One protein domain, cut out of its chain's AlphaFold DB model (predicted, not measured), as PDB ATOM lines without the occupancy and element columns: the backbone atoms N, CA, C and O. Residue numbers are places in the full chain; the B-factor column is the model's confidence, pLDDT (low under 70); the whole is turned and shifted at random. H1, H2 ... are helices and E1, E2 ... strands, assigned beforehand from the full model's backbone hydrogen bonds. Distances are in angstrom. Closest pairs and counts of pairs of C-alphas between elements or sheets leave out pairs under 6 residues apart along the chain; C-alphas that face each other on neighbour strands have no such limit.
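Overview. This is residues 526 to 740 of the 777 residues of the protein "Lipoprotein associated domain-containing protein" of Mycoplasma agassizii (UniProt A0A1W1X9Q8). Helix H3 runs through the core, with the helical hairpin of H1 and H2, opened as a V, packed on it from one side and a twisted sheet of E4, E5, E6 and E7 on the other. A small sheet of E1, E2 and E3 makes a further side of the body, and long loops without named elements, above all residues 601 to 659, wind between and around these parts. The printed part has 215 residues, with three named helices and seven named strands in the order E1, E2, H1, H2, E3, E4, E5, E6, E7, H3; the class is mixed, helices and strands, with under half of the residues in named elements. The small sheet has the order E1, E2, E3 and is mixed, while the larger one is branched at E5, and its neighbour pairs are antiparallel. The whole is compact, with a radius of gyration of the C-alphas of 16.7 A, and its spans are 48 by 42 by 34 A.

Along the chain. Find C-alpha 528 at (-31.188, 61.091, 89.927), where E1, residues 528 to 530, begins. E2 follows at residues 535 to 539. Read on to H1, residues 548 to 562, 20.9 A long, and H2, residues 566 to 585, the longest helix at 27.9 A, which begins at C-alpha 566 at (-14.490, 51.954, 63.751). E3 is residues 595 to 600, 14.6 A long. After 59 residues come E4, residues 660 to 664, and E5, residues 667 to 676, 15.1 A from first to last C-alpha; E5 bends by 128 degrees at residue 673. E6 is residues 690 to 694, and E7 is residues 703 to 705. H3, residues 725 to 738, 20.0 A long, ends at C-alpha 738 at (-12.819, 45.030, 72.755).

Arrangement. Begin at E5 in the branched sheet. E4 lies on one side of it, with N 662 and O 669 2.9 A apart; E6 and E7 lie on the other side, with N 692 and O 675 2.9 A apart and N 668 and O 704 2.9 A apart. The pairing is staggered: E7 pairs with residues 667 to 669 of E5, and E6 with residues 673 to 676. E4, E5 and E6 form a meander, each strand the antiparallel neighbour of the one before. H3 is on this sheet at a height of 8.8 A, over E4 and E5, and runs across the strands, at 66 degrees to E4 on the local plane. H3 touches H2 at a steep tilt of 45 degrees, opposite ways, with the closest C-alphas, of Gly 577 and Ala 727, 4.1 A apart. Residues 555 to 559 of H1 touch H3, about perpendicular at 79 degrees; the closest C-alphas are those of Val 559 and Leu 734, 6.2 A apart. H1 and H2 form a helical hairpin at a shallow tilt of 34 degrees, only just short of steep; their closest C-alphas, of Phe 562 and Leu 569, are 5.8 A apart. In the small sheet, E1 and E2 are an antiparallel hairpin, with N 529 and O 537 3.0 A apart. E2 and E3 are parallel, with N 536 and O 595 2.8 A apart; with H1 and H2 between them they form a strand-helix-strand unit, two parallel neighbour strands joined through helices, with a right-handed crossover. In H1, H2 and H3 every O i to N i+4 pair is within hydrogen-bond range.

Size, cuts and confidence. The two C-alphas farthest apart, of Ser 526 and Gly 710, are 50.6 A apart. The printed part has no cut. The links E3 to E4, E5 to E6 and E7 to H3 are long. The mean pLDDT of the printed part is 76.7, and 76 residues are under 70, among them residues 635 to 647, 674 to 693 and 704 to 719.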
ATOM      1  N   SER A 526     -36.338  60.258  91.123       89.75
ATOM      2  CA  SER A 526     -35.789  59.126  91.883       89.75
ATOM      3  C   SER A 526     -34.635  58.416  91.174       89.75
ATOM      4  O   SER A 526     -33.822  57.782  91.837       89.75
ATOM      5  N   ASP A 527     -34.532  58.553  89.849       90.06
ATOM      6  CA  ASP A 527     -33.417  58.028  89.056       90.06
ATOM      7  C   ASP A 527     -32.171  58.943  89.129       90.06
ATOM      8  O   ASP A 527     -31.114  58.603  88.599       90.06
ATOM      9  N   ILE A 528     -32.263  60.100  89.802       90.31
ATOM     10  CA  ILE A 528     -31.188  61.091  89.927       90.31
ATOM     11  C   ILE A 528     -30.719  61.156  91.383       90.31
ATOM     12  O   ILE A 528     -31.425  61.652  92.261       90.31
ATOM     13  N   THR A 529     -29.481  60.739  91.648       85.94
ATOM     14  CA  THR A 529     -28.888  60.833  92.994       85.94
ATOM     15  C   THR A 529     -27.823  61.923  93.054       85.94
ATOM     16  O   THR A 529     -27.008  62.083  92.145       85.94
ATOM     17  N   ALA A 530     -27.838  62.730  94.119       79.94
ATOM     18  CA  ALA A 530     -26.820  63.755  94.327       79.94
ATOM     19  C   ALA A 530     -25.483  63.095  94.701       79.94
ATOM     20  O   ALA A 530     -25.380  62.442  95.736       79.94
ATOM     21  N   ALA A 531     -24.468  63.281  93.858       65.62
ATOM     22  CA  ALA A 531     -23.123  62.747  94.058       65.62
ATOM     23  C   ALA A 531     -22.242  63.727  94.859       65.62
ATOM     24  O   ALA A 531     -21.484  63.311  95.730       65.62
ATOM     25  N   ALA A 532     -22.358  65.032  94.594       67.56
ATOM     26  CA  ALA A 532     -21.697  66.129  95.314       67.56
ATOM     27  C   ALA A 532     -22.613  67.373  95.317       67.56
ATOM     28  O   ALA A 532     -23.739  67.293  94.830       67.56
ATOM     29  N   ALA A 533     -22.154  68.527  95.832       64.81
ATOM     30  CA  ALA A 533     -22.974  69.749  95.921       64.81
ATOM     31  C   ALA A 533     -23.629  70.153  94.578       64.81
ATOM     32  O   ALA A 533     -24.751  70.653  94.573       64.81
ATOM     33  N   THR A 534     -22.965  69.877  93.449       68.88
ATOM     34  CA  THR A 534     -23.437  70.216  92.093       68.88
ATOM     35  C   THR A 534     -23.513  69.026  91.128       68.88
ATOM     36  O   THR A 534     -24.136  69.152  90.077       68.88
ATOM     37  N   ALA A 535     -22.929  67.869  91.468       78.19
ATOM     38  CA  ALA A 535     -22.845  66.707  90.575       78.19
ATOM     39  C   ALA A 535     -23.941  65.658  90.834       78.19
ATOM     40  O   ALA A 535     -24.341  65.439  91.982       78.19
ATOM     41  N   LYS A 536     -24.396  64.978  89.776       85.88
ATOM     42  CA  LYS A 536     -25.469  63.970  89.789       85.88
ATOM     43  C   LYS A 536     -24.990  62.622  89.233       85.88
ATOM     44  O   LYS A 536     -24.234  62.607  88.266       85.88
ATOM     45  N   ASN A 537     -25.466  61.512  89.794       87.50
ATOM     46  CA  ASN A 537     -25.476  60.204  89.126       87.50
ATOM     47  C   ASN A 537     -26.869  59.988  88.524       87.50
ATOM     48  O   ASN A 537     -27.860  60.318  89.185       87.50
ATOM     49  N   ILE A 538     -26.946  59.455  87.304       90.94
ATOM     50  CA  ILE A 538     -28.209  59.324  86.565       90.94
ATOM     51  C   ILE A 538     -28.423  57.868  86.157       90.94
ATOM     52  O   ILE A 538     -27.640  57.323  85.381       90.94
ATOM     53  N   HIS A 539     -29.520  57.274  86.622       92.94
ATOM     54  CA  HIS A 539     -30.019  56.012  86.094       92.94
ATOM     55  C   HIS A 539     -30.814  56.275  84.815       92.94
ATOM     56  O   HIS A 539     -31.813  56.991  84.833       92.94
ATOM     57  N   LEU A 540     -30.349  55.718  83.698       92.69
ATOM     58  CA  LEU A 540     -30.924  55.946  82.377       92.69
ATOM     59  C   LEU A 540     -30.922  54.646  81.573       92.69
ATOM     60  O   LEU A 540     -29.990  54.374  80.817       92.69
ATOM     61  N   GLY A 541     -31.956  53.834  81.783       87.38
ATOM     62  CA  GLY A 541     -32.101  52.542  81.119       87.38
ATOM     63  C   GLY A 541     -32.591  52.647  79.679       87.38
ATOM     64  O   GLY A 541     -33.345  53.554  79.323       87.38
ATOM     65  N   VAL A 542     -32.177  51.684  78.859       86.75
ATOM     66  CA  VAL A 542     -32.746  51.441  77.530       86.75
ATOM     67  C   VAL A 542     -33.837  50.384  77.688       86.75
ATOM     68  O   VAL A 542     -33.596  49.348  78.301       86.75
ATOM     69  N   GLU A 543     -35.039  50.643  77.180       78.25
ATOM     70  CA  GLU A 543     -36.165  49.709  77.253       78.25
ATOM     71  C   GLU A 543     -35.774  48.358  76.637       78.25
ATOM     72  O   GLU A 543     -35.108  48.309  75.601       78.25
ATOM     73  N   ASN A 544     -36.154  47.262  77.301       74.56
ATOM     74  CA  ASN A 544     -35.731  45.884  77.001       74.56
ATOM     75  C   ASN A 544     -34.238  45.576  77.251       74.56
ATOM     76  O   ASN A 544     -33.814  44.437  77.063       74.56
ATOM     77  N   PHE A 545     -33.445  46.547  77.717       85.12
ATOM     78  CA  PHE A 545     -32.039  46.376  78.104       85.12
ATOM     79  C   PHE A 545     -31.700  47.045  79.445       85.12
ATOM     80  O   PHE A 545     -30.551  47.403  79.691       85.12
ATOM     81  N   ASP A 546     -32.688  47.211  80.321       85.06
ATOM     82  CA  ASP A 546     -32.599  47.970  81.571       85.06
ATOM     83  C   ASP A 546     -32.114  47.146  82.776       85.06
ATOM     84  O   ASP A 546     -32.135  47.636  83.900       85.06
ATOM     85  N   SER A 547     -31.627  45.922  82.553       91.62
ATOM     86  CA  SER A 547     -30.924  45.107  83.554       91.62
ATOM     87  C   SER A 547     -29.450  44.941  83.189       91.62
ATOM     88  O   SER A 547     -29.078  45.031  82.015       91.62
ATOM     89  N   TYR A 548     -28.599  44.635  84.170       93.38
ATOM     90  CA  TYR A 548     -27.166  44.413  83.942       93.38
ATOM     91  C   TYR A 548     -26.929  43.340  82.871       93.38
ATOM     92  O   TYR A 548     -26.134  43.531  81.951       93.38
ATOM     93  N   THR A 549     -27.647  42.217  82.963       92.00
ATOM     94  CA  THR A 549     -27.515  41.089  82.031       92.00
ATOM     95  C   THR A 549     -27.890  41.484  80.604       92.00
ATOM     96  O   THR A 549     -27.160  41.152  79.667       92.00
ATOM     97  N   LEU A 550     -28.999  42.207  80.420       86.94
ATOM     98  CA  LEU A 550     -29.465  42.602  79.089       86.94
ATOM     99  C   LEU A 550     -28.576  43.700  78.488       86.94
ATOM    100  O   LEU A 550     -28.190  43.598  77.325       86.94
ATOM    101  N   TRP A 551     -28.162  44.689  79.282       92.88
ATOM    102  CA  TRP A 551     -27.207  45.715  78.856       92.88
ATOM    103  C   TRP A 551     -25.840  45.124  78.475       92.88
ATOM    104  O   TRP A 551     -25.252  45.478  77.447       92.88
ATOM    105  N   SER A 552     -25.344  44.170  79.266       92.06
ATOM    106  CA  SER A 552     -24.126  43.409  78.968       92.06
ATOM    107  C   SER A 552     -24.245  42.627  77.661       92.06
ATOM    108  O   SER A 552     -23.340  42.664  76.826       92.06
ATOM    109  N   SER A 553     -25.392  41.982  77.433       85.81
ATOM    110  CA  SER A 553     -25.681  41.274  76.184       85.81
ATOM    111  C   SER A 553     -25.671  42.219  74.978       85.81
ATOM    112  O   SER A 553     -24.993  41.940  73.987       85.81
ATOM    113  N   LEU A 554     -26.341  43.375  75.076       87.50
ATOM    114  CA  LEU A 554     -26.378  44.383  74.013       87.50
ATOM    115  C   LEU A 554     -24.977  44.890  73.657       87.50
ATOM    116  O   LEU A 554     -24.581  44.858  72.492       87.50
ATOM    117  N   THR A 555     -24.218  45.336  74.657       89.56
ATOM    118  CA  THR A 555     -22.871  45.891  74.456       89.56
ATOM    119  C   THR A 555     -21.895  44.841  73.929       89.56
ATOM    120  O   THR A 555     -21.156  45.116  72.986       89.56
ATOM    121  N   THR A 556     -21.947  43.606  74.439       89.44
ATOM    122  CA  THR A 556     -21.143  42.481  73.930       89.44
ATOM    123  C   THR A 556     -21.497  42.142  72.485       89.44
ATOM    124  O   THR A 556     -20.607  41.907  71.666       89.44
ATOM    125  N   LYS A 557     -22.787  42.138  72.133       84.00
ATOM    126  CA  LYS A 557     -23.239  41.867  70.763       84.00
ATOM    127  C   LYS A 557     -22.796  42.968  69.802       84.00
ATOM    128  O   LYS A 557     -22.255  42.645  68.749       84.00
ATOM    129  N   ALA A 558     -22.949  44.238  70.178       85.69
ATOM    130  CA  ALA A 558     -22.451  45.370  69.396       85.69
ATOM    131  C   ALA A 558     -20.930  45.279  69.181       85.69
ATOM    132  O   ALA A 558     -20.457  45.412  68.056       85.69
ATOM    133  N   VAL A 559     -20.165  44.959  70.230       90.25
ATOM    134  CA  VAL A 559     -18.716  44.720  70.124       90.25
ATOM    135  C   VAL A 559     -18.407  43.586  69.155       90.25
ATOM    136  O   VAL A 559     -17.610  43.770  68.242       90.25
ATOM    137  N   ASN A 560     -19.039  42.425  69.303       86.38
ATOM    138  CA  ASN A 560     -18.760  41.277  68.442       86.38
ATOM    139  C   ASN A 560     -19.071  41.554  66.968       86.38
ATOM    140  O   ASN A 560     -18.350  41.061  66.104       86.38
ATOM    141  N   LEU A 561     -20.114  42.343  66.693       80.56
ATOM    142  CA  LEU A 561     -20.509  42.722  65.338       80.56
ATOM    143  C   LEU A 561     -19.601  43.798  64.730       80.56
ATOM    144  O   LEU A 561     -19.366  43.772  63.524       80.56
ATOM    145  N   PHE A 562     -19.113  44.751  65.531       86.88
ATOM    146  CA  PHE A 562     -18.474  45.968  65.015       86.88
ATOM    147  C   PHE A 562     -17.001  46.136  65.390       86.88
ATOM    148  O   PHE A 562     -16.396  47.104  64.945       86.88
ATOM    149  N   LYS A 563     -16.391  45.233  66.171       89.56
ATOM    150  CA  LYS A 563     -14.990  45.342  66.644       89.56
ATOM    151  C   LYS A 563     -13.961  45.617  65.538       89.56
ATOM    152  O   LYS A 563     -12.949  46.256  65.813       89.56
ATOM    153  N   ASP A 564     -14.242  45.169  64.316       86.75
ATOM    154  CA  ASP A 564     -13.367  45.306  63.149       86.75
ATOM    155  C   ASP A 564     -13.701  46.552  62.292       86.75
ATOM    156  O   ASP A 564     -13.087  46.774  61.251       86.75
ATOM    157  N   SER A 565     -14.668  47.384  62.710       88.19
ATOM    158  CA  SER A 565     -15.071  48.613  62.011       88.19
ATOM    159  C   SER A 565     -15.317  49.784  62.962       88.19
ATOM    160  O   SER A 565     -16.351  49.901  63.622       88.19
ATOM    161  N   ASP A 566     -14.385  50.734  62.950       87.75
ATOM    162  CA  ASP A 566     -14.490  51.954  63.751       87.75
ATOM    163  C   ASP A 566     -15.644  52.847  63.343       87.75
ATOM    164  O   ASP A 566     -16.293  53.421  64.212       87.75
ATOM    165  N   ALA A 567     -15.930  52.919  62.042       85.81
ATOM    166  CA  ALA A 567     -17.068  53.672  61.538       85.81
ATOM    167  C   ALA A 567     -18.378  53.157  62.153       85.81
ATOM    168  O   ALA A 567     -19.188  53.963  62.606       85.81
ATOM    169  N   LYS A 568     -18.530  51.830  62.266       85.38
ATOM    170  CA  LYS A 568     -19.726  51.206  62.845       85.38
ATOM    171  C   LYS A 568     -19.825  51.390  64.353       85.38
ATOM    172  O   LYS A 568     -20.894  51.691  64.882       85.38
ATOM    173  N   LEU A 569     -18.700  51.270  65.059       90.19
ATOM    174  CA  LEU A 569     -18.636  51.558  66.495       90.19
ATOM    175  C   LEU A 569     -18.956  53.030  66.786       90.19
ATOM    176  O   LEU A 569     -19.663  53.326  67.751       90.19
ATOM    177  N   ASP A 570     -18.462  53.952  65.957       90.38
ATOM    178  CA  ASP A 570     -18.729  55.385  66.066       90.38
ATOM    179  C   ASP A 570     -20.203  55.704  65.751       90.38
ATOM    180  O   ASP A 570     -20.834  56.443  66.510       90.38
ATOM    181  N   ALA A 571     -20.779  55.112  64.698       85.94
ATOM    182  CA  ALA A 571     -22.187  55.274  64.325       85.94
ATOM    183  C   ALA A 571     -23.134  54.777  65.427       85.94
ATOM    184  O   ALA A 571     -23.984  55.539  65.893       85.94
ATOM    185  N   PHE A 572     -22.915  53.557  65.928       89.25
ATOM    186  CA  PHE A 572     -23.677  52.994  67.044       89.25
ATOM    187  C   PHE A 572     -23.591  53.883  68.294       89.25
ATOM    188  O   PHE A 572     -24.605  54.208  68.917       89.25
ATOM    189  N   SER A 573     -22.379  54.330  68.643       93.38
ATOM    190  CA  SER A 573     -22.152  55.184  69.816       93.38
ATOM    191  C   SER A 573     -22.847  56.540  69.683       93.38
ATOM    192  O   SER A 573     -23.421  57.034  70.654       93.38
ATOM    193  N   ASN A 574     -22.827  57.137  68.489       92.19
ATOM    194  CA  ASN A 574     -23.497  58.403  68.204       92.19
ATOM    195  C   ASN A 574     -25.017  58.279  68.273       92.19
ATOM    196  O   ASN A 574     -25.662  59.095  68.932       92.19
ATOM    197  N   ALA A 575     -25.582  57.250  67.646       88.12
ATOM    198  CA  ALA A 575     -27.019  57.010  67.647       88.12
ATOM    199  C   ALA A 575     -27.550  56.799  69.073       88.12
ATOM    200  O   ALA A 575     -28.485  57.482  69.503       88.12
ATOM    201  N   LEU A 576     -26.907  55.918  69.845       91.81
ATOM    202  CA  LEU A 576     -27.318  55.633  71.219       91.81
ATOM    203  C   LEU A 576     -27.064  56.825  72.150       91.81
ATOM    204  O   LEU A 576     -27.921  57.182  72.959       91.81
ATOM    205  N   GLY A 577     -25.914  57.486  72.007       92.94
ATOM    206  CA  GLY A 577     -25.567  58.664  72.794       92.94
ATOM    207  C   GLY A 577     -26.542  59.819  72.580       92.94
ATOM    208  O   GLY A 577     -26.915  60.486  73.545       92.94
ATOM    209  N   ALA A 578     -26.996  60.055  71.347       91.31
ATOM    210  CA  ALA A 578     -28.026  61.052  71.042       91.31
ATOM    211  C   ALA A 578     -29.339  60.746  71.772       91.31
ATOM    212  O   ALA A 578     -29.836  61.605  72.502       91.31
ATOM    213  N   LYS A 579     -29.838  59.509  71.659       89.75
ATOM    214  CA  LYS A 579     -31.076  59.062  72.317       89.75
ATOM    215  C   LYS A 579     -31.010  59.172  73.838       89.75
ATOM    216  O   LYS A 579     -31.960  59.629  74.467       89.75
ATOM    217  N   MET A 580     -29.877  58.802  74.433       94.94
ATOM    218  CA  MET A 580     -29.677  58.920  75.878       94.94
ATOM    219  C   MET A 580     -29.679  60.381  76.346       94.94
ATOM    220  O   MET A 580     -30.322  60.708  77.341       94.94
ATOM    221  N   VAL A 581     -29.011  61.289  75.628       94.75
ATOM    222  CA  VAL A 581     -29.034  62.719  75.983       94.75
ATOM    223  C   VAL A 581     -30.428  63.315  75.793       94.75
ATOM    224  O   VAL A 581     -30.899  64.024  76.679       94.75
ATOM    225  N   GLU A 582     -31.110  62.991  74.696       93.31
ATOM    226  CA  GLU A 582     -32.485  63.427  74.434       93.31
ATOM    227  C   GLU A 582     -33.432  63.009  75.566       93.31
ATOM    228  O   GLU A 582     -34.093  63.864  76.156       93.31
ATOM    229  N   ALA A 583     -33.442  61.725  75.938       93.00
ATOM    230  CA  ALA A 583     -34.284  61.212  77.018       93.00
ATOM    231  C   ALA A 583     -33.940  61.843  78.378       93.00
ATOM    232  O   ALA A 583     -34.838  62.205  79.138       93.00
ATOM    233  N   ALA A 584     -32.651  62.025  78.684       94.25
ATOM    234  CA  ALA A 584     -32.219  62.644  79.935       94.25
ATOM    235  C   ALA A 584     -32.696  64.099  80.065       94.25
ATOM    236  O   ALA A 584     -33.168  64.501  81.129       94.25
ATOM    237  N   LEU A 585     -32.607  64.885  78.987       94.81
ATOM    238  CA  LEU A 585     -32.971  66.306  78.987       94.81
ATOM    239  C   LEU A 585     -34.487  66.557  79.001       94.81
ATOM    240  O   LEU A 585     -34.909  67.683  79.260       94.81
ATOM    241  N   GLN A 586     -35.315  65.526  78.807       94.75
ATOM    242  CA  GLN A 586     -36.758  65.622  79.057       94.75
ATOM    243  C   GLN A 586     -37.079  65.782  80.554       94.75
ATOM    244  O   GLN A 586     -38.115  66.355  80.906       94.75
ATOM    245  N   ASN A 587     -36.189  65.349  81.461       94.25
ATOM    246  CA  ASN A 587     -36.316  65.664  82.882       94.25
ATOM    247  C   ASN A 587     -35.739  67.057  83.181       94.25
ATOM    248  O   ASN A 587     -34.532  67.274  83.136       94.25
ATOM    249  N   LYS A 588     -36.608  67.983  83.603       93.81
ATOM    250  CA  LYS A 588     -36.269  69.386  83.913       93.81
ATOM    251  C   LYS A 588     -35.239  69.580  85.039       93.81
ATOM    252  O   LYS A 588     -34.728  70.685  85.196       93.81
ATOM    253  N   ALA A 589     -34.939  68.555  85.840       91.31
ATOM    254  CA  ALA A 589     -33.859  68.584  86.832       91.31
ATOM    255  C   ALA A 589     -32.458  68.449  86.200       91.31
ATOM    256  O   ALA A 589     -31.445  68.638  86.882       91.31
ATOM    257  N   LEU A 590     -32.394  68.109  84.912       93.00
ATOM    258  CA  LEU A 590     -31.180  67.936  84.131       93.00
ATOM    259  C   LEU A 590     -31.107  69.000  83.029       93.00
ATOM    260  O   LEU A 590     -32.105  69.425  82.459       93.00
ATOM    261  N   THR A 591     -29.890  69.437  82.732       92.56
ATOM    262  CA  THR A 591     -29.557  70.360  81.645       92.56
ATOM    263  C   THR A 591     -28.311  69.829  80.939       92.56
ATOM    264  O   THR A 591     -27.579  69.012  81.505       92.56
ATOM    265  N   SER A 592     -28.003  70.338  79.746       88.62
ATOM    266  CA  SER A 592     -26.764  69.992  79.027       88.62
ATOM    267  C   SER A 592     -25.487  70.366  79.796       88.62
ATOM    268  O   SER A 592     -24.405  69.864  79.499       88.62
ATOM    269  N   THR A 593     -25.609  71.220  80.818       86.44
ATOM    270  CA  THR A 593     -24.515  71.647  81.702       86.44
ATOM    271  C   THR A 593     -24.522  70.949  83.063       86.44
ATOM    272  O   THR A 593     -23.574  71.110  83.834       86.44
ATOM    273  N   THR A 594     -25.549  70.147  83.376       87.50
ATOM    274  CA  THR A 594     -25.642  69.441  84.661       87.50
ATOM    275  C   THR A 594     -24.449  68.517  84.814       87.50
ATOM    276  O   THR A 594     -24.250  67.624  84.000       87.50
ATOM    277  N   GLN A 595     -23.645  68.710  85.854       84.44
ATOM    278  CA  GLN A 595     -22.453  67.903  86.074       84.44
ATOM    279  C   GLN A 595     -22.853  66.447  86.371       84.44
ATOM    280  O   GLN A 595     -23.377  66.155  87.442       84.44
ATOM    281  N   THR A 596     -22.598  65.534  85.432       84.94
ATOM    282  CA  THR A 596     -22.991  64.120  85.551       84.94
ATOM    283  C   THR A 596     -21.779  63.244  85.805       84.94
ATOM    284  O   THR A 596     -20.899  63.169  84.960       84.94
ATOM    285  N   PHE A 597     -21.748  62.574  86.951       78.44
ATOM    286  CA  PHE A 597     -20.617  61.774  87.403       78.44
ATOM    287  C   PHE A 597     -20.521  60.427  86.668       78.44
ATOM    288  O   PHE A 597     -19.471  60.100  86.118       78.44
ATOM    289  N   TYR A 598     -21.626  59.688  86.573       85.56
ATOM    290  CA  TYR A 598     -21.810  58.604  85.606       85.56
ATOM    291  C   TYR A 598     -23.283  58.489  85.201       85.56
ATOM    292  O   TYR A 598     -24.179  58.975  85.903       85.56
ATOM    293  N   ILE A 599     -23.516  57.811  84.080       91.19
ATOM    294  CA  ILE A 599     -24.813  57.271  83.681       91.19
ATOM    295  C   ILE A 599     -24.771  55.753  83.893       91.19
ATOM    296  O   ILE A 599     -23.866  55.085  83.384       91.19
ATOM    297  N   ASN A 600     -25.722  55.211  84.658       92.25
ATOM    298  CA  ASN A 600     -25.912  53.769  84.811       92.25
ATOM    299  C   ASN A 600     -27.080  53.308  83.921       92.25
ATOM    300  O   ASN A 600     -28.202  53.758  84.146       92.25
ATOM    301  N   PRO A 601     -26.848  52.433  82.924       94.38
ATOM    302  CA  PRO A 601     -27.910  51.922  82.043       94.38
ATOM    303  C   PRO A 601     -28.836  50.872  82.679       94.38
ATOM    304  O   PRO A 601     -29.768  50.404  82.037       94.38
ATOM    305  N   TYR A 602     -28.570  50.491  83.928       93.25
ATOM    306  CA  TYR A 602     -29.294  49.468  84.685       93.25
ATOM    307  C   TYR A 602     -29.275  49.811  86.195       93.25
ATOM    308  O   TYR A 602     -28.436  50.622  86.619       93.25
ATOM    309  N   PRO A 603     -30.147  49.228  87.045       90.56
ATOM    310  CA  PRO A 603     -30.172  49.481  88.486       90.56
ATOM    311  C   PRO A 603     -28.849  49.148  89.188       90.56
ATOM    312  O   PRO A 603     -28.323  48.046  89.069       90.56
ATOM    313  N   MET A 604     -28.332  50.062  90.019       86.06
ATOM    314  CA  MET A 604     -27.061  49.857  90.745       86.06
ATOM    315  C   MET A 604     -27.059  48.632  91.680       86.06
ATOM    316  O   MET A 604     -25.989  48.135  92.020       86.06
ATOM    317  N   SER A 605     -28.232  48.135  92.085       87.81
ATOM    318  CA  SER A 605     -28.382  46.885  92.842       87.81
ATOM    319  C   SER A 605     -27.960  45.634  92.065       87.81
ATOM    320  O   SER A 605     -27.749  44.596  92.681       87.81
ATOM    321  N   GLU A 606     -27.842  45.719  90.737       91.75
ATOM    322  CA  GLU A 606     -27.455  44.611  89.850       91.75
ATOM    323  C   GLU A 606     -25.969  44.632  89.464       91.75
ATOM    324  O   GLU A 606     -25.519  43.833  88.645       91.75
ATOM    325  N   LEU A 607     -25.189  45.549  90.038       87.06
ATOM    326  CA  LEU A 607     -23.749  45.595  89.818       87.06
ATOM    327  C   LEU A 607     -23.093  44.266  90.264       87.06
ATOM    328  O   LEU A 607     -23.409  43.778  91.352       87.06
ATOM    329  N   PRO A 608     -22.151  43.684  89.491       86.56
ATOM    330  CA  PRO A 608     -21.512  42.429  89.871       86.56
ATOM    331  C   PRO A 608     -20.816  42.507  91.233       86.56
ATOM    332  O   PRO A 608     -20.038  43.425  91.487       86.56
ATOM    333  N   ASN A 609     -21.004  41.484  92.073       82.19
ATOM    334  CA  ASN A 609     -20.398  41.394  93.413       82.19
ATOM    335  C   ASN A 609     -18.855  41.396  93.407       82.19
ATOM    336  O   ASN A 609     -18.229  41.600  94.444       82.19
ATOM    337  N   THR A 610     -18.230  41.144  92.253       77.81
ATOM    338  CA  THR A 610     -16.776  41.246  92.055       77.81
ATOM    339  C   THR A 610     -16.285  42.695  92.021       77.81
ATOM    340  O   THR A 610     -15.088  42.942  92.176       77.81
ATOM    341  N   VAL A 611     -17.186  43.665  91.851       77.44
ATOM    342  CA  VAL A 611     -16.879  45.092  91.893       77.44
ATOM    343  C   VAL A 611     -16.982  45.578  93.337       77.44
ATOM    344  O   VAL A 611     -18.062  45.656  93.913       77.44
ATOM    345  N   THR A 612     -15.847  45.945  93.932       66.38
ATOM    346  CA  THR A 612     -15.827  46.563  95.266       66.38
ATOM    347  C   THR A 612     -15.962  48.078  95.132       66.38
ATOM    348  O   THR A 612     -15.039  48.731  94.650       66.38
ATOM    349  N   THR A 613     -17.078  48.662  95.575       67.31
ATOM    350  CA  THR A 613     -17.220  50.125  95.673       67.31
ATOM    351  C   THR A 613     -16.467  50.645  96.905       67.31
ATOM    352  O   THR A 613     -16.565  50.079  97.996       67.31
ATOM    353  N   LYS A 614     -15.666  51.714  96.769       60.50
ATOM    354  CA  LYS A 614     -14.984  52.325  97.928       60.50
ATOM    355  C   LYS A 614     -16.009  52.970  98.871       60.50
ATOM    356  O   LYS A 614     -16.699  53.914  98.493       60.50
ATOM    357  N   SER A 615     -16.067  52.507 100.119       50.50
ATOM    358  CA  SER A 615     -16.930  53.078 101.156       50.50
ATOM    359  C   SER A 615     -16.330  54.366 101.747       50.50
ATOM    360  O   SER A 615     -15.167  54.427 102.141       50.50
ATOM    361  N   GLY A 616     -17.132  55.432 101.791       54.84
ATOM    362  CA  GLY A 616     -16.786  56.751 102.332       54.84
ATOM    363  C   GLY A 616     -18.012  57.673 102.329       54.84
ATOM    364  O   GLY A 616     -19.087  57.244 101.927       54.84
ATOM    365  N   LYS A 617     -17.881  58.950 102.731       49.28
ATOM    366  CA  LYS A 617     -19.005  59.927 102.797       49.28
ATOM    367  C   LYS A 617     -19.749  60.126 101.454       49.28
ATOM    368  O   LYS A 617     -20.837  60.689 101.440       49.28
ATOM    369  N   TYR A 618     -19.173  59.630 100.357       55.00
ATOM    370  CA  TYR A 618     -19.723  59.599  99.004       55.00
ATOM    371  C   TYR A 618     -19.642  58.167  98.432       55.00
ATOM    372  O   TYR A 618     -18.802  57.874  97.584       55.00
ATOM    373  N   THR A 619     -20.469  57.249  98.941       56.53
ATOM    374  CA  THR A 619     -20.367  55.783  98.735       56.53
ATOM    375  C   THR A 619     -20.455  55.304  97.282       56.53
ATOM    376  O   THR A 619     -20.013  54.199  96.986       56.53
ATOM    377  N   ASN A 620     -20.993  56.120  96.371       59.88
ATOM    378  CA  ASN A 620     -21.212  55.738  94.971       59.88
ATOM    379  C   ASN A 620     -20.225  56.414  94.009       59.88
ATOM    380  O   ASN A 620     -20.237  56.134  92.819       59.88
ATOM    381  N   ASN A 621     -19.330  57.271  94.510       61.53
ATOM    382  CA  ASN A 621     -18.446  58.092  93.678       61.53
ATOM    383  C   ASN A 621     -17.048  57.469  93.510       61.53
ATOM    384  O   ASN A 621     -16.061  58.178  93.364       61.53
ATOM    385  N   GLY A 622     -16.936  56.147  93.630       68.12
ATOM    386  CA  GLY A 622     -15.673  55.410  93.538       68.12
ATOM    387  C   GLY A 622     -15.733  54.294  92.505       68.12
ATOM    388  O   GLY A 622     -15.141  53.246  92.724       68.12
ATOM    389  N   ILE A 623     -16.509  54.486  91.439       75.56
ATOM    390  CA  ILE A 623     -16.728  53.517  90.364       75.56
ATOM    391  C   ILE A 623     -16.722  54.243  89.015       75.56
ATOM    392  O   ILE A 623     -17.080  55.421  88.936       75.56
ATOM    393  N   GLY A 624     -16.314  53.548  87.954       79.25
ATOM    394  CA  GLY A 624     -16.291  54.092  86.600       79.25
ATOM    395  C   GLY A 624     -16.348  53.015  85.526       79.25
ATOM    396  O   GLY A 624     -16.409  51.827  85.839       79.25
ATOM    397  N   SER A 625     -16.358  53.455  84.270       86.19
ATOM    398  CA  SER A 625     -16.514  52.623  83.075       86.19
ATOM    399  C   SER A 625     -15.360  51.629  82.886       86.19
ATOM    400  O   SER A 625     -14.186  52.014  82.875       86.19
ATOM    401  N   ASN A 626     -15.702  50.347  82.752       86.62
ATOM    402  CA  ASN A 626     -14.839  49.248  82.309       86.62
ATOM    403  C   ASN A 626     -15.710  48.076  81.813       86.62
ATOM    404  O   ASN A 626     -16.939  48.119  81.939       86.62
ATOM    405  N   LYS A 627     -15.096  47.008  81.291       89.12
ATOM    406  CA  LYS A 627     -15.832  45.837  80.769       89.12
ATOM    407  C   LYS A 627     -16.681  45.084  81.811       89.12
ATOM    408  O   LYS A 627     -17.484  44.238  81.443       89.12
ATOM    409  N   THR A 628     -16.448  45.306  83.107       88.25
ATOM    410  CA  THR A 628     -17.139  44.637  84.228       88.25
ATOM    411  C   THR A 628     -18.253  45.498  84.820       88.25
ATOM    412  O   THR A 628     -19.273  44.977  85.245       88.25
ATOM    413  N   THR A 629     -18.074  46.815  84.881       89.12
ATOM    414  CA  THR A 629     -19.058  47.750  85.431       89.12
ATOM    415  C   THR A 629     -20.022  48.242  84.369       89.12
ATOM    416  O   THR A 629     -21.113  48.640  84.721       89.12
ATOM    417  N   LEU A 630     -19.646  48.280  83.087       92.00
ATOM    418  CA  LEU A 630     -20.509  48.719  81.980       92.00
ATOM    419  C   LEU A 630     -21.185  50.098  82.164       92.00
ATOM    420  O   LEU A 630     -22.159  50.415  81.478       92.00
ATOM    421  N   LEU A 631     -20.669  50.923  83.081       90.69
ATOM    422  CA  LEU A 631     -21.132  52.287  83.327       90.69
ATOM    423  C   LEU A 631     -20.598  53.235  82.253       90.69
ATOM    424  O   LEU A 631     -19.563  52.972  81.640       90.69
ATOM    425  N   LEU A 632     -21.252  54.381  82.077       91.62
ATOM    426  CA  LEU A 632     -20.776  55.461  81.209       91.62
ATOM    427  C   LEU A 632     -20.285  56.618  82.091       91.62
ATOM    428  O   LEU A 632     -21.088  57.270  82.755       91.62
ATOM    429  N   GLY A 633     -18.976  56.881  82.133       85.50
ATOM    430  CA  GLY A 633     -18.386  57.879  83.044       85.50
ATOM    431  C   GLY A 633     -17.707  57.278  84.279       85.50
ATOM    432  O   GLY A 633     -17.284  56.122  84.263       85.50
ATOM    433  N   GLY A 634     -17.588  58.075  85.344       76.56
ATOM    434  CA  GLY A 634     -16.916  57.728  86.603       76.56
ATOM    435  C   GLY A 634     -15.915  58.789  87.068       76.56
ATOM    436  O   GLY A 634     -15.515  59.656  86.296       76.56
ATOM    437  N   PHE A 635     -15.498  58.753  88.338       66.81
ATOM    438  CA  PHE A 635     -14.452  59.649  88.867       66.81
ATOM    439  C   PHE A 635     -13.814  59.099  90.151       66.81
ATOM    440  O   PHE A 635     -14.463  58.426  90.943       66.81
ATOM    441  N   GLY A 636     -12.506  59.316  90.322       56.53
ATOM    442  CA  GLY A 636     -11.719  58.791  91.446       56.53
ATOM    443  C   GLY A 636     -11.522  59.815  92.568       56.53
ATOM    444  O   GLY A 636     -11.564  61.017  92.334       56.53
ATOM    445  N   ASN A 637     -11.293  59.349  93.801       52.28
ATOM    446  CA  ASN A 637     -11.142  60.210  94.981       52.28
ATOM    447  C   ASN A 637      -9.782  60.959  94.993       52.28
ATOM    448  O   ASN A 637      -8.729  60.359  94.786       52.28
ATOM    449  N   TYR A 638      -9.809  62.269  95.260       51.00
ATOM    450  CA  TYR A 638      -8.772  63.279  94.950       51.00
ATOM    451  C   TYR A 638      -7.647  63.435  95.995       51.00
ATOM    452  O   TYR A 638      -7.225  64.549  96.302       51.00
ATOM    453  N   ASN A 639      -7.135  62.349  96.578       50.53
ATOM    454  CA  ASN A 639      -6.353  62.491  97.819       50.53
ATOM    455  C   ASN A 639      -4.824  62.353  97.669       50.53
ATOM    456  O   ASN A 639      -4.126  62.504  98.668       50.53
ATOM    457  N   THR A 640      -4.272  62.100  96.472       46.84
ATOM    458  CA  THR A 640      -2.805  62.032  96.273       46.84
ATOM    459  C   THR A 640      -2.352  62.778  95.008       46.84
ATOM    460  O   THR A 640      -2.903  62.592  93.928       46.84
ATOM    461  N   SER A 641      -1.366  63.667  95.165       42.78
ATOM    462  CA  SER A 641      -0.724  64.478  94.116       42.78
ATOM    463  C   SER A 641       0.701  63.953  93.864       42.78
ATOM    464  O   SER A 641       1.338  63.558  94.844       42.78
ATOM    465  N   PRO A 642       1.253  63.965  92.630       50.38
ATOM    466  CA  PRO A 642       0.664  64.426  91.369       50.38
ATOM    467  C   PRO A 642      -0.105  63.331  90.602       50.38
ATOM    468  O   PRO A 642       0.296  62.168  90.549       50.38
ATOM    469  N   LEU A 643      -1.210  63.740  89.971       52.88
ATOM    470  CA  LEU A 643      -2.103  62.909  89.156       52.88
ATOM    471  C   LEU A 643      -1.401  62.458  87.861       52.88
ATOM    472  O   LEU A 643      -0.961  63.303  87.083       52.88
ATOM    473  N   LYS A 644      -1.340  61.149  87.579       52.41
ATOM    474  CA  LYS A 644      -0.952  60.643  86.249       52.41
ATOM    475  C   LYS A 644      -2.199  60.331  85.427       52.41
ATOM    476  O   LYS A 644      -2.871  59.337  85.671       52.41
ATOM    477  N   GLU A 645      -2.490  61.189  84.456       59.84
ATOM    478  CA  GLU A 645      -3.504  60.956  83.427       59.84
ATOM    479  C   GLU A 645      -3.093  59.765  82.554       59.84
ATOM    480  O   GLU A 645      -2.018  59.794  81.958       59.84
ATOM    481  N   ASN A 646      -3.912  58.711  82.495       61.03
ATOM    482  CA  ASN A 646      -3.591  57.532  81.685       61.03
ATOM    483  C   ASN A 646      -4.656  57.143  80.646       61.03
ATOM    484  O   ASN A 646      -4.359  56.291  79.818       61.03
ATOM    485  N   GLY A 647      -5.856  57.740  80.670       65.75
ATOM    486  CA  GLY A 647      -6.896  57.519  79.650       65.75
ATOM    487  C   GLY A 647      -7.451  56.094  79.586       65.75
ATOM    488  O   GLY A 647      -8.032  55.716  78.572       65.75
ATOM    489  N   LYS A 648      -7.245  55.283  80.633       71.31
ATOM    490  CA  LYS A 648      -7.631  53.862  80.659       71.31
ATOM    491  C   LYS A 648      -8.901  53.601  81.490       71.31
ATOM    492  O   LYS A 648      -9.188  54.367  82.417       71.31
ATOM    493  N   PRO A 649      -9.661  52.529  81.187       72.75
ATOM    494  CA  PRO A 649     -10.742  52.015  82.016       72.75
ATOM    495  C   PRO A 649     -10.268  51.666  83.422       72.75
ATOM    496  O   PRO A 649      -9.079  51.463  83.683       72.75
ATOM    497  N   TRP A 650     -11.217  51.582  84.346       71.44
ATOM    498  CA  TRP A 650     -10.926  51.294  85.745       71.44
ATOM    499  C   TRP A 650     -10.496  49.837  85.936       71.44
ATOM    500  O   TRP A 650     -11.282  48.929  85.678       71.44
ATOM    501  N   ALA A 651      -9.297  49.602  86.475       58.50
ATOM    502  CA  ALA A 651      -8.859  48.266  86.870       58.50
ATOM    503  C   ALA A 651      -9.547  47.860  88.193       58.50
ATOM    504  O   ALA A 651      -9.113  48.242  89.274       58.50
ATOM    505  N   ASN A 652     -10.637  47.091  88.121       56.31
ATOM    506  CA  ASN A 652     -11.294  46.438  89.269       56.31
ATOM    507  C   ASN A 652     -11.943  47.355  90.327       56.31
ATOM    508  O   ASN A 652     -11.876  47.067  91.521       56.31
ATOM    509  N   GLY A 653     -12.580  48.463  89.926       52.72
ATOM    510  CA  GLY A 653     -13.310  49.334  90.868       52.72
ATOM    511  C   GLY A 653     -12.435  50.016  91.936       52.72
ATOM    512  O   GLY A 653     -12.956  50.737  92.782       52.72
ATOM    513  N   GLN A 654     -11.108  49.842  91.892       47.09
ATOM    514  CA  GLN A 654     -10.153  50.537  92.750       47.09
ATOM    515  C   GLN A 654      -9.137  51.320  91.913       47.09
ATOM    516  O   GLN A 654      -8.589  50.812  90.943       47.09
ATOM    517  N   ASP A 655      -8.927  52.581  92.304       46.56
ATOM    518  CA  ASP A 655      -7.862  53.512  91.894       46.56
ATOM    519  C   ASP A 655      -7.406  53.465  90.424       46.56
ATOM    520  O   ASP A 655      -6.221  53.561  90.107       46.56
ATOM    521  N   GLY A 656      -8.374  53.427  89.507       43.41
ATOM    522  CA  GLY A 656      -8.190  53.917  88.145       43.41
ATOM    523  C   GLY A 656      -8.445  55.422  88.098       43.41
ATOM    524  O   GLY A 656      -9.590  55.854  88.025       43.41
ATOM    525  N   LEU A 657      -7.393  56.242  88.159       52.50
ATOM    526  CA  LEU A 657      -7.490  57.696  87.979       52.50
ATOM    527  C   LEU A 657      -7.438  58.050  86.487       52.50
ATOM    528  O   LEU A 657      -6.448  58.607  86.011       52.50
ATOM    529  N   SER A 658      -8.498  57.753  85.733       51.47
ATOM    530  CA  SER A 658      -8.662  58.384  84.424       51.47
ATOM    531  C   SER A 658      -9.445  59.681  84.596       51.47
ATOM    532  O   SER A 658     -10.611  59.713  84.983       51.47
ATOM    533  N   LYS A 659      -8.794  60.808  84.291       59.69
ATOM    534  CA  LYS A 659      -9.545  61.932  83.730       59.69
ATOM    535  C   LYS A 659     -10.309  61.346  82.535       59.69
ATOM    536  O   LYS A 659      -9.683  60.684  81.716       59.69
ATOM    537  N   ASN A 660     -11.634  61.502  82.485       68.00
ATOM    538  CA  ASN A 660     -12.493  60.745  81.565       68.00
ATOM    539  C   ASN A 660     -12.314  61.205  80.120       68.00
ATOM    540  O   ASN A 660     -13.054  62.061  79.623       68.00
ATOM    541  N   TYR A 661     -11.276  60.691  79.480       72.56
ATOM    542  CA  TYR A 661     -11.006  60.891  78.077       72.56
ATOM    543  C   TYR A 661     -10.756  59.560  77.394       72.56
ATOM    544  O   TYR A 661     -10.284  58.600  77.998       72.56
ATOM    545  N   PHE A 662     -11.092  59.540  76.118       76.12
ATOM    546  CA  PHE A 662     -10.866  58.434  75.216       76.12
ATOM    547  C   PHE A 662      -9.758  58.837  74.240       76.12
ATOM    548  O   PHE A 662      -9.927  59.792  73.479       76.12
ATOM    549  N   ASP A 663      -8.608  58.161  74.313       75.00
ATOM    550  CA  ASP A 663      -7.517  58.334  73.351       75.00
ATOM    551  C   ASP A 663      -7.814  57.518  72.099       75.00
ATOM    552  O   ASP A 663      -7.868  56.290  72.140       75.00
ATOM    553  N   TYR A 664      -7.986  58.204  70.975       73.88
ATOM    554  CA  TYR A 664      -8.256  57.540  69.709       73.88
ATOM    555  C   TYR A 664      -7.700  58.341  68.537       73.88
ATOM    556  O   TYR A 664      -8.035  59.512  68.363       73.88
ATOM    557  N   GLY A 665      -6.843  57.714  67.725       69.19
ATOM    558  CA  GLY A 665      -6.238  58.356  66.555       69.19
ATOM    559  C   GLY A 665      -5.387  59.589  66.887       69.19
ATOM    560  O   GLY A 665      -5.455  60.573  66.158       69.19
ATOM    561  N   ASN A 666      -4.618  59.554  67.985       72.19
ATOM    562  CA  ASN A 666      -3.827  60.682  68.521       72.19
ATOM    563  C   ASN A 666      -4.666  61.891  68.990       72.19
ATOM    564  O   ASN A 666      -4.195  63.029  69.013       72.19
ATOM    565  N   VAL A 667      -5.923  61.652  69.375       74.44
ATOM    566  CA  VAL A 667      -6.855  62.681  69.855       74.44
ATOM    567  C   VAL A 667      -7.400  62.275  71.213       74.44
ATOM    568  O   VAL A 667      -7.875  61.150  71.372       74.44
ATOM    569  N   ARG A 668      -7.393  63.214  72.167       78.56
ATOM    570  CA  ARG A 668      -8.076  63.070  73.458       78.56
ATOM    571  C   ARG A 668      -9.510  63.555  73.335       78.56
ATOM    572  O   ARG A 668      -9.772  64.755  73.200       78.56
ATOM    573  N   TRP A 669     -10.447  62.621  73.423       81.88
ATOM    574  CA  TRP A 669     -11.879  62.893  73.461       81.88
ATOM    575  C   TRP A 669     -12.362  62.921  74.906       81.88
ATOM    576  O   TRP A 669     -12.608  61.882  75.508       81.88
ATOM    577  N   TYR A 670     -12.476  64.113  75.482       79.12
ATOM    578  CA  TYR A 670     -12.949  64.290  76.854       79.12
ATOM    579  C   TYR A 670     -14.475  64.231  76.933       79.12
ATOM    580  O   TYR A 670     -15.149  65.002  76.246       79.12
ATOM    581  N   PHE A 671     -15.007  63.397  77.827       80.38
ATOM    582  CA  PHE A 671     -16.451  63.224  78.002       80.38
ATOM    583  C   PHE A 671     -16.990  63.652  79.376       80.38
ATOM    584  O   PHE A 671     -18.181  63.936  79.486       80.38
ATOM    585  N   TYR A 672     -16.154  63.781  80.417       74.25
ATOM    586  CA  TYR A 672     -16.608  64.237  81.743       74.25
ATOM    587  C   TYR A 672     -15.486  64.728  82.686       74.25
ATOM    588  O   TYR A 672     -14.629  63.945  83.105       74.25
ATOM    589  N   GLY A 673     -15.525  65.997  83.115       70.06
ATOM    590  CA  GLY A 673     -14.593  66.523  84.128       70.06
ATOM    591  C   GLY A 673     -14.178  67.987  83.945       70.06
ATOM    592  O   GLY A 673     -14.724  68.690  83.096       70.06
ATOM    593  N   LEU A 674     -13.222  68.421  84.778       65.44
ATOM    594  CA  LEU A 674     -12.497  69.696  84.700       65.44
ATOM    595  C   LEU A 674     -11.107  69.438  84.106       65.44
ATOM    596  O   LEU A 674     -10.330  68.667  84.674       65.44
ATOM    597  N   TYR A 675     -10.784  70.080  82.986       67.75
ATOM    598  CA  TYR A 675      -9.537  69.820  82.258       67.75
ATOM    599  C   TYR A 675      -8.804  71.102  81.924       67.75
ATOM    600  O   TYR A 675      -9.440  72.058  81.495       67.75
ATOM    601  N   GLU A 676      -7.482  71.100  82.071       61.47
ATOM    602  CA  GLU A 676      -6.636  72.202  81.620       61.47
ATOM    603  C   GLU A 676      -6.582  72.191  80.091       61.47
ATOM    604  O   GLU A 676      -6.207  71.187  79.486       61.47
ATOM    605  N   ALA A 677      -7.011  73.277  79.456       62.12
ATOM    606  CA  ALA A 677      -7.045  73.379  78.003       62.12
ATOM    607  C   ALA A 677      -6.567  74.757  77.549       62.12
ATOM    608  O   ALA A 677      -7.077  75.787  77.985       62.12
ATOM    609  N   ASN A 678      -5.620  74.773  76.611       59.31
ATOM    610  CA  ASN A 678      -5.074  76.003  76.027       59.31
ATOM    611  C   ASN A 678      -5.931  76.561  74.870       59.31
ATOM    612  O   ASN A 678      -5.526  77.511  74.206       59.31
ATOM    613  N   THR A 679      -7.109  75.989  74.608       59.72
ATOM    614  CA  THR A 679      -7.937  76.258  73.420       59.72
ATOM    615  C   THR A 679      -9.125  77.184  73.697       59.72
ATOM    616  O   THR A 679      -9.462  77.488  74.841       59.72
ATOM    617  N   GLU A 680      -9.768  77.671  72.637       53.41
ATOM    618  CA  GLU A 680     -11.013  78.453  72.673       53.41
ATOM    619  C   GLU A 680     -12.129  77.687  73.427       53.41
ATOM    620  O   GLU A 680     -12.247  76.471  73.284       53.41
ATOM    621  N   GLY A 681     -12.883  78.369  74.303       56.38
ATOM    622  CA  GLY A 681     -13.938  77.763  75.142       56.38
ATOM    623  C   GLY A 681     -13.544  77.355  76.574       56.38
ATOM    624  O   GLY A 681     -14.413  76.986  77.357       56.38
ATOM    625  N   ALA A 682     -12.264  77.440  76.956       61.16
ATOM    626  CA  ALA A 682     -11.834  77.229  78.341       61.16
ATOM    627  C   ALA A 682     -11.987  78.506  79.189       61.16
ATOM    628  O   ALA A 682     -11.460  79.559  78.805       61.16
ATOM    629  N   GLU A 683     -12.664  78.395  80.337       62.16
ATOM    630  CA  GLU A 683     -12.814  79.464  81.330       62.16
ATOM    631  C   GLU A 683     -11.518  79.618  82.131       62.16
ATOM    632  O   GLU A 683     -10.915  78.633  82.557       62.16
ATOM    633  N   THR A 684     -11.070  80.850  82.355       65.81
ATOM    634  CA  THR A 684      -9.906  81.113  83.211       65.81
ATOM    635  C   THR A 684     -10.319  80.938  84.671       65.81
ATOM    636  O   THR A 684     -11.101  81.735  85.190       65.81
ATOM    637  N   SER A 685      -9.815  79.907  85.356       67.12
ATOM    638  CA  SER A 685      -9.988  79.784  86.803       67.12
ATOM    639  C   SER A 685      -9.237  80.895  87.537       67.12
ATOM    640  O   SER A 685      -8.321  81.516  87.002       67.12
ATOM    641  N   GLY A 686      -9.614  81.153  88.794       65.88
ATOM    642  CA  GLY A 686      -9.010  82.215  89.613       65.88
ATOM    643  C   GLY A 686      -7.498  82.074  89.859       65.88
ATOM    644  O   GLY A 686      -6.874  83.022  90.319       65.88
ATOM    645  N   ASP A 687      -6.909  80.920  89.535       69.25
ATOM    646  CA  ASP A 687      -5.465  80.647  89.567       69.25
ATOM    647  C   ASP A 687      -4.756  80.914  88.218       69.25
ATOM    648  O   ASP A 687      -3.570  80.629  88.081       69.25
ATOM    649  N   GLY A 688      -5.463  81.455  87.216       65.62
ATOM    650  CA  GLY A 688      -4.937  81.738  85.875       65.62
ATOM    651  C   GLY A 688      -4.918  80.534  84.928       65.62
ATOM    652  O   GLY A 688      -4.620  80.695  83.743       65.62
ATOM    653  N   THR A 689      -5.270  79.340  85.406       63.41
ATOM    654  CA  THR A 689      -5.346  78.127  84.582       63.41
ATOM    655  C   THR A 689      -6.624  78.145  83.752       63.41
ATOM    656  O   THR A 689      -7.695  78.467  84.253       63.41
ATOM    657  N   ARG A 690      -6.567  77.784  82.471       60.12
ATOM    658  CA  ARG A 690      -7.777  77.688  81.644       60.12
ATOM    659  C   ARG A 690      -8.381  76.295  81.781       60.12
ATOM    660  O   ARG A 690      -7.716  75.317  81.445       60.12
ATOM    661  N   ARG A 691      -9.614  76.192  82.286       66.12
ATOM    662  CA  ARG A 691     -10.313  74.925  82.542       66.12
ATOM    663  C   ARG A 691     -11.582  74.784  81.698       66.12
ATOM    664  O   ARG A 691     -12.326  75.740  81.517       66.12
ATOM    665  N   ILE A 692     -11.854  73.575  81.208       65.38
ATOM    666  CA  ILE A 692     -13.135  73.214  80.577       65.38
ATOM    667  C   ILE A 692     -13.895  72.294  81.528       65.38
ATOM    668  O   ILE A 692     -13.382  71.231  81.875       65.38
ATOM    669  N   THR A 693     -15.117  72.678  81.900       69.25
ATOM    670  CA  THR A 693     -16.057  71.830  82.650       69.25
ATOM    671  C   THR A 693     -16.977  71.102  81.675       69.25
ATOM    672  O   THR A 693     -17.636  71.741  80.857       69.25
ATOM    673  N   ARG A 694     -17.046  69.767  81.743       76.19
ATOM    674  CA  ARG A 694     -17.890  68.957  80.847       76.19
ATOM    675  C   ARG A 694     -18.900  68.099  81.591       76.19
ATOM    676  O   ARG A 694     -18.556  67.433  82.564       76.19
ATOM    677  N   SER A 695     -20.121  68.076  81.061       84.69
ATOM    678  CA  SER A 695     -21.162  67.102  81.386       84.69
ATOM    679  C   SER A 695     -21.204  65.996  80.330       84.69
ATOM    680  O   SER A 695     -20.974  66.279  79.153       84.69
ATOM    681  N   LEU A 696     -21.579  64.775  80.728       86.69
ATOM    682  CA  LEU A 696     -21.962  63.708  79.795       86.69
ATOM    683  C   LEU A 696     -23.136  64.141  78.896       86.69
ATOM    684  O   LEU A 696     -23.170  63.806  77.718       86.69
ATOM    685  N   LEU A 697     -24.049  64.965  79.420       91.44
ATOM    686  CA  LEU A 697     -25.221  65.465  78.696       91.44
ATOM    687  C   LEU A 697     -24.921  66.672  77.796       91.44
ATOM    688  O   LEU A 697     -25.837  67.227  77.190       91.44
ATOM    689  N   ASN A 698     -23.661  67.109  77.716       88.44
ATOM    690  CA  ASN A 698     -23.298  68.214  76.841       88.44
ATOM    691  C   ASN A 698     -23.418  67.774  75.375       88.44
ATOM    692  O   ASN A 698     -22.772  66.813  74.948       88.44
ATOM    693  N   THR A 699     -24.242  68.498  74.619       84.75
ATOM    694  CA  THR A 699     -24.510  68.287  73.190       84.75
ATOM    695  C   THR A 699     -23.389  68.796  72.288       84.75
ATOM    696  O   THR A 699     -23.397  68.531  71.094       84.75
ATOM    697  N   THR A 700     -22.416  69.521  72.841       81.31
ATOM    698  CA  THR A 700     -21.229  69.978  72.117       81.31
ATOM    699  C   THR A 700     -20.020  69.160  72.553       81.31
ATOM    700  O   THR A 700     -19.703  69.079  73.744       81.31
ATOM    701  N   THR A 701     -19.324  68.560  71.588       76.88
ATOM    702  CA  THR A 701     -18.060  67.860  71.829       76.88
ATOM    703  C   THR A 701     -16.884  68.741  71.430       76.88
ATOM    704  O   THR A 701     -16.962  69.576  70.531       76.88
ATOM    705  N   HIS A 702     -15.764  68.572  72.128       69.12
ATOM    706  CA  HIS A 702     -14.558  69.350  71.858       69.12
ATOM    707  C   HIS A 702     -13.332  68.423  71.912       69.12
ATOM    708  O   HIS A 702     -12.899  68.064  73.017       69.12
ATOM    709  N   PRO A 703     -12.781  67.986  70.768       73.81
ATOM    710  CA  PRO A 703     -11.551  67.206  70.744       73.81
ATOM    711  C   PRO A 703     -10.364  68.073  71.165       73.81
ATOM    712  O   PRO A 703     -10.283  69.245  70.800       73.81
ATOM    713  N   VAL A 704      -9.415  67.493  71.899       67.50
ATOM    714  CA  VAL A 704      -8.101  68.110  72.109       67.50
ATOM    715  C   VAL A 704      -7.071  67.208  71.456       67.50
ATOM    716  O   VAL A 704      -6.851  66.071  71.872       67.50
ATOM    717  N   ALA A 705      -6.455  67.711  70.398       60.88
ATOM    718  CA  ALA A 705      -5.339  67.028  69.777       60.88
ATOM    719  C   ALA A 705      -4.071  67.308  70.597       60.88
ATOM    720  O   ALA A 705      -3.819  68.451  70.981       60.88
ATOM    721  N   TYR A 706      -3.291  66.269  70.889       59.91
ATOM    722  CA  TYR A 706      -1.995  66.414  71.543       59.91
ATOM    723  C   TYR A 706      -0.903  66.025  70.548       59.91
ATOM    724  O   TYR A 706      -0.965  64.969  69.925       59.91
ATOM    725  N   ALA A 707       0.084  66.902  70.366       51.66
ATOM    726  CA  ALA A 707       1.292  66.541  69.637       51.66
ATOM    727  C   ALA A 707       2.060  65.508  70.463       51.66
ATOM    728  O   ALA A 707       2.228  65.673  71.674       51.66
ATOM    729  N   THR A 708       2.567  64.468  69.810       54.28
ATOM    730  CA  THR A 708       3.667  63.688  70.377       54.28
ATOM    731  C   THR A 708       4.846  64.640  70.578       54.28
ATOM    732  O   THR A 708       5.083  65.508  69.730       54.28
ATOM    733  N   GLU A 709       5.556  64.508  71.699       48.91
ATOM    734  CA  GLU A 709       6.740  65.312  72.020       48.91
ATOM    735  C   GLU A 709       7.678  65.359  70.792       48.91
ATOM    736  O   GLU A 709       8.157  64.322  70.337       48.91
ATOM    737  N   GLY A 710       7.857  66.543  70.186       54.75
ATOM    738  CA  GLY A 710       8.671  66.735  68.972       54.75
ATOM    739  C   GLY A 710       7.929  66.936  67.636       54.75
ATOM    740  O   GLY A 710       8.595  67.107  66.618       54.75
ATOM    741  N   THR A 711       6.590  66.974  67.596       53.38
ATOM    742  CA  THR A 711       5.822  67.252  66.355       53.38
ATOM    743  C   THR A 711       5.240  68.677  66.334       53.38
ATOM    744  O   THR A 711       4.540  69.085  67.255       53.38
ATOM    745  N   SER A 712       5.538  69.465  65.288       45.97
ATOM    746  CA  SER A 712       5.225  70.910  65.211       45.97
ATOM    747  C   SER A 712       3.899  71.264  64.523       45.97
ATOM    748  O   SER A 712       3.565  72.442  64.410       45.97
ATOM    749  N   THR A 713       3.127  70.282  64.058       44.41
ATOM    750  CA  THR A 713       1.831  70.520  63.403       44.41
ATOM    751  C   THR A 713       0.784  69.554  63.930       44.41
ATOM    752  O   THR A 713       0.719  68.397  63.521       44.41
ATOM    753  N   VAL A 714      -0.057  70.051  64.835       49.94
ATOM    754  CA  VAL A 714      -1.220  69.328  65.348       49.94
ATOM    755  C   VAL A 714      -2.429  69.713  64.502       49.94
ATOM    756  O   VAL A 714      -2.888  70.853  64.547       49.94
ATOM    757  N   ARG A 715      -2.957  68.773  63.715       50.59
ATOM    758  CA  ARG A 715      -4.237  68.960  63.021       50.59
ATOM    759  C   ARG A 715      -5.346  68.676  64.033       50.59
ATOM    760  O   ARG A 715      -5.518  67.530  64.433       50.59
ATOM    761  N   VAL A 716      -6.060  69.708  64.484       56.78
ATOM    762  CA  VAL A 716      -7.228  69.530  65.360       56.78
ATOM    763  C   VAL A 716      -8.335  68.880  64.520       56.78
ATOM    764  O   VAL A 716      -8.744  69.473  63.520       56.78
ATOM    765  N   PRO A 717      -8.795  67.657  64.843       56.53
ATOM    766  CA  PRO A 717      -9.906  67.044  64.133       56.53
ATOM    767  C   PRO A 717     -11.161  67.893  64.304       56.53
ATOM    768  O   PRO A 717     -11.369  68.515  65.346       56.53
ATOM    769  N   HIS A 718     -12.019  67.878  63.291       58.28
ATOM    770  CA  HIS A 718     -13.305  68.553  63.352       58.28
ATOM    771  C   HIS A 718     -14.129  67.995  64.539       58.28
ATOM    772  O   HIS A 718     -14.192  66.771  64.700       58.28
ATOM    773  N   PRO A 719     -14.780  68.838  65.370       62.84
ATOM    774  CA  PRO A 719     -15.579  68.398  66.524       62.84
ATOM    775  C   PRO A 719     -16.784  67.514  66.157       62.84
ATOM    776  O   PRO A 719     -17.476  67.014  67.027       62.84
ATOM    777  N   SER A 720     -17.037  67.262  64.875       71.31
ATOM    778  CA  SER A 720     -18.204  66.521  64.391       71.31
ATOM    779  C   SER A 720     -18.110  64.997  64.508       71.31
ATOM    780  O   SER A 720     -19.055  64.326  64.108       71.31
ATOM    781  N   LYS A 721     -17.002  64.418  65.003       83.88
ATOM    782  CA  LYS A 721     -16.879  62.948  65.070       83.88
ATOM    783  C   LYS A 721     -17.903  62.319  66.022       83.88
ATOM    784  O   LYS A 721     -18.473  61.279  65.695       83.88
ATOM    785  N   TYR A 722     -18.127  62.944  67.177       88.69
ATOM    786  CA  TYR A 722     -19.117  62.488  68.148       88.69
ATOM    787  C   TYR A 722     -20.185  63.550  68.383       88.69
ATOM    788  O   TYR A 722     -19.862  64.723  68.576       88.69
ATOM    789  N   VAL A 723     -21.447  63.122  68.398       89.69
ATOM    790  CA  VAL A 723     -22.614  64.014  68.496       89.69
ATOM    791  C   VAL A 723     -22.804  64.610  69.890       89.69
ATOM    792  O   VAL A 723     -23.425  65.655  70.023       89.69
ATOM    793  N   ASN A 724     -22.291  63.958  70.938       92.00
ATOM    794  CA  ASN A 724     -22.295  64.453  72.316       92.00
ATOM    795  C   ASN A 724     -21.285  63.686  73.186       92.00
ATOM    796  O   ASN A 724     -20.674  62.705  72.752       92.00
ATOM    797  N   ASN A 725     -21.095  64.128  74.430       90.75
ATOM    798  CA  ASN A 725     -20.146  63.485  75.343       90.75
ATOM    799  C   ASN A 725     -20.584  62.075  75.785       90.75
ATOM    800  O   ASN A 725     -19.725  61.231  76.037       90.75
ATOM    801  N   THR A 726     -21.888  61.777  75.824       93.50
ATOM    802  CA  THR A 726     -22.389  60.412  76.069       93.50
ATOM    803  C   THR A 726     -21.965  59.448  74.959       93.50
ATOM    804  O   THR A 726     -21.552  58.333  75.263       93.50
ATOM    805  N   ALA A 727     -21.967  59.870  73.691       93.44
ATOM    806  CA  ALA A 727     -21.484  59.056  72.573       93.44
ATOM    807  C   ALA A 727     -19.996  58.699  72.726       93.44
ATOM    808  O   ALA A 727     -19.608  57.550  72.527       93.44
ATOM    809  N   ILE A 728     -19.169  59.651  73.170       90.81
ATOM    810  CA  ILE A 728     -17.755  59.393  73.488       90.81
ATOM    811  C   ILE A 728     -17.639  58.357  74.622       90.81
ATOM    812  O   ILE A 728     -16.822  57.441  74.536       90.81
ATOM    813  N   ALA A 729     -18.464  58.471  75.670       91.19
ATOM    814  CA  ALA A 729     -18.467  57.529  76.790       91.19
ATOM    815  C   ALA A 729     -18.906  56.110  76.376       91.19
ATOM    816  O   ALA A 729     -18.335  55.131  76.856       91.19
ATOM    817  N   ILE A 730     -19.876  55.987  75.461       94.12
ATOM    818  CA  ILE A 730     -20.297  54.697  74.889       94.12
ATOM    819  C   ILE A 730     -19.159  54.099  74.066       94.12
ATOM    820  O   ILE A 730     -18.793  52.945  74.283       94.12
ATOM    821  N   ARG A 731     -18.527  54.886  73.187       92.88
ATOM    822  CA  ARG A 731     -17.384  54.422  72.393       92.88
ATOM    823  C   ARG A 731     -16.238  53.929  73.275       92.88
ATOM    824  O   ARG A 731     -15.668  52.876  72.989       92.88
ATOM    825  N   PHE A 732     -15.934  54.667  74.344       90.56
ATOM    826  CA  PHE A 732     -14.934  54.297  75.347       90.56
ATOM    827  C   PHE A 732     -15.251  52.945  75.992       90.56
ATOM    828  O   PHE A 732     -14.369  52.094  76.088       90.56
ATOM    829  N   LEU A 733     -16.507  52.724  76.393       92.00
ATOM    830  CA  LEU A 733     -16.940  51.450  76.965       92.00
ATOM    831  C   LEU A 733     -16.778  50.297  75.965       92.00
ATOM    832  O   LEU A 733     -16.254  49.244  76.327       92.00
ATOM    833  N   LEU A 734     -17.182  50.491  74.708       93.62
ATOM    834  CA  LEU A 734     -17.031  49.466  73.671       93.62
ATOM    835  C   LEU A 734     -15.552  49.112  73.451       93.62
ATOM    836  O   LEU A 734     -15.222  47.932  73.363       93.62
ATOM    837  N   GLU A 735     -14.645  50.095  73.447       90.31
ATOM    838  CA  GLU A 735     -13.197  49.830  73.384       90.31
ATOM    839  C   GLU A 735     -12.655  49.115  74.620       90.31
ATOM    840  O   GLU A 735     -11.794  48.242  74.497       90.31
ATOM    841  N   ALA A 736     -13.158  49.438  75.813       88.38
ATOM    842  CA  ALA A 736     -12.785  48.726  77.031       88.38
ATOM    843  C   ALA A 736     -13.144  47.236  76.925       88.38
ATOM    844  O   ALA A 736     -12.346  46.376  77.294       88.38
ATOM    845  N   ILE A 737     -14.304  46.913  76.352       91.62
ATOM    846  CA  ILE A 737     -14.721  45.527  76.115       91.62
ATOM    847  C   ILE A 737     -13.845  44.877  75.029       91.62
ATOM    848  O   ILE A 737     -13.301  43.798  75.269       91.62
ATOM    849  N   ILE A 738     -13.640  45.536  73.879       91.56
ATOM    850  CA  ILE A 738     -12.819  45.030  72.755       91.56
ATOM    851  C   ILE A 738     -11.393  44.708  73.207       91.56
ATOM    852  O   ILE A 738     -10.859  43.640  72.917       91.56
ATOM    853  N   THR A 739     -10.766  45.639  73.925       87.94
ATOM    854  CA  THR A 739      -9.355  45.554  74.324       87.94
ATOM    855  C   THR A 739      -9.156  44.887  75.681       87.94
ATOM    856  O   THR A 739      -8.033  44.848  76.192       87.94
ATOM    857  N   ASN A 740     -10.227  44.371  76.292       87.44
ATOM    858  CA  ASN A 740     -10.200  43.764  77.618       87.44
ATOM    859  C   ASN A 740      -9.581  44.700  78.687       87.44
ATOM    860  O   ASN A 740      -8.774  44.271  79.513       87.44
TER     861      ASN A 740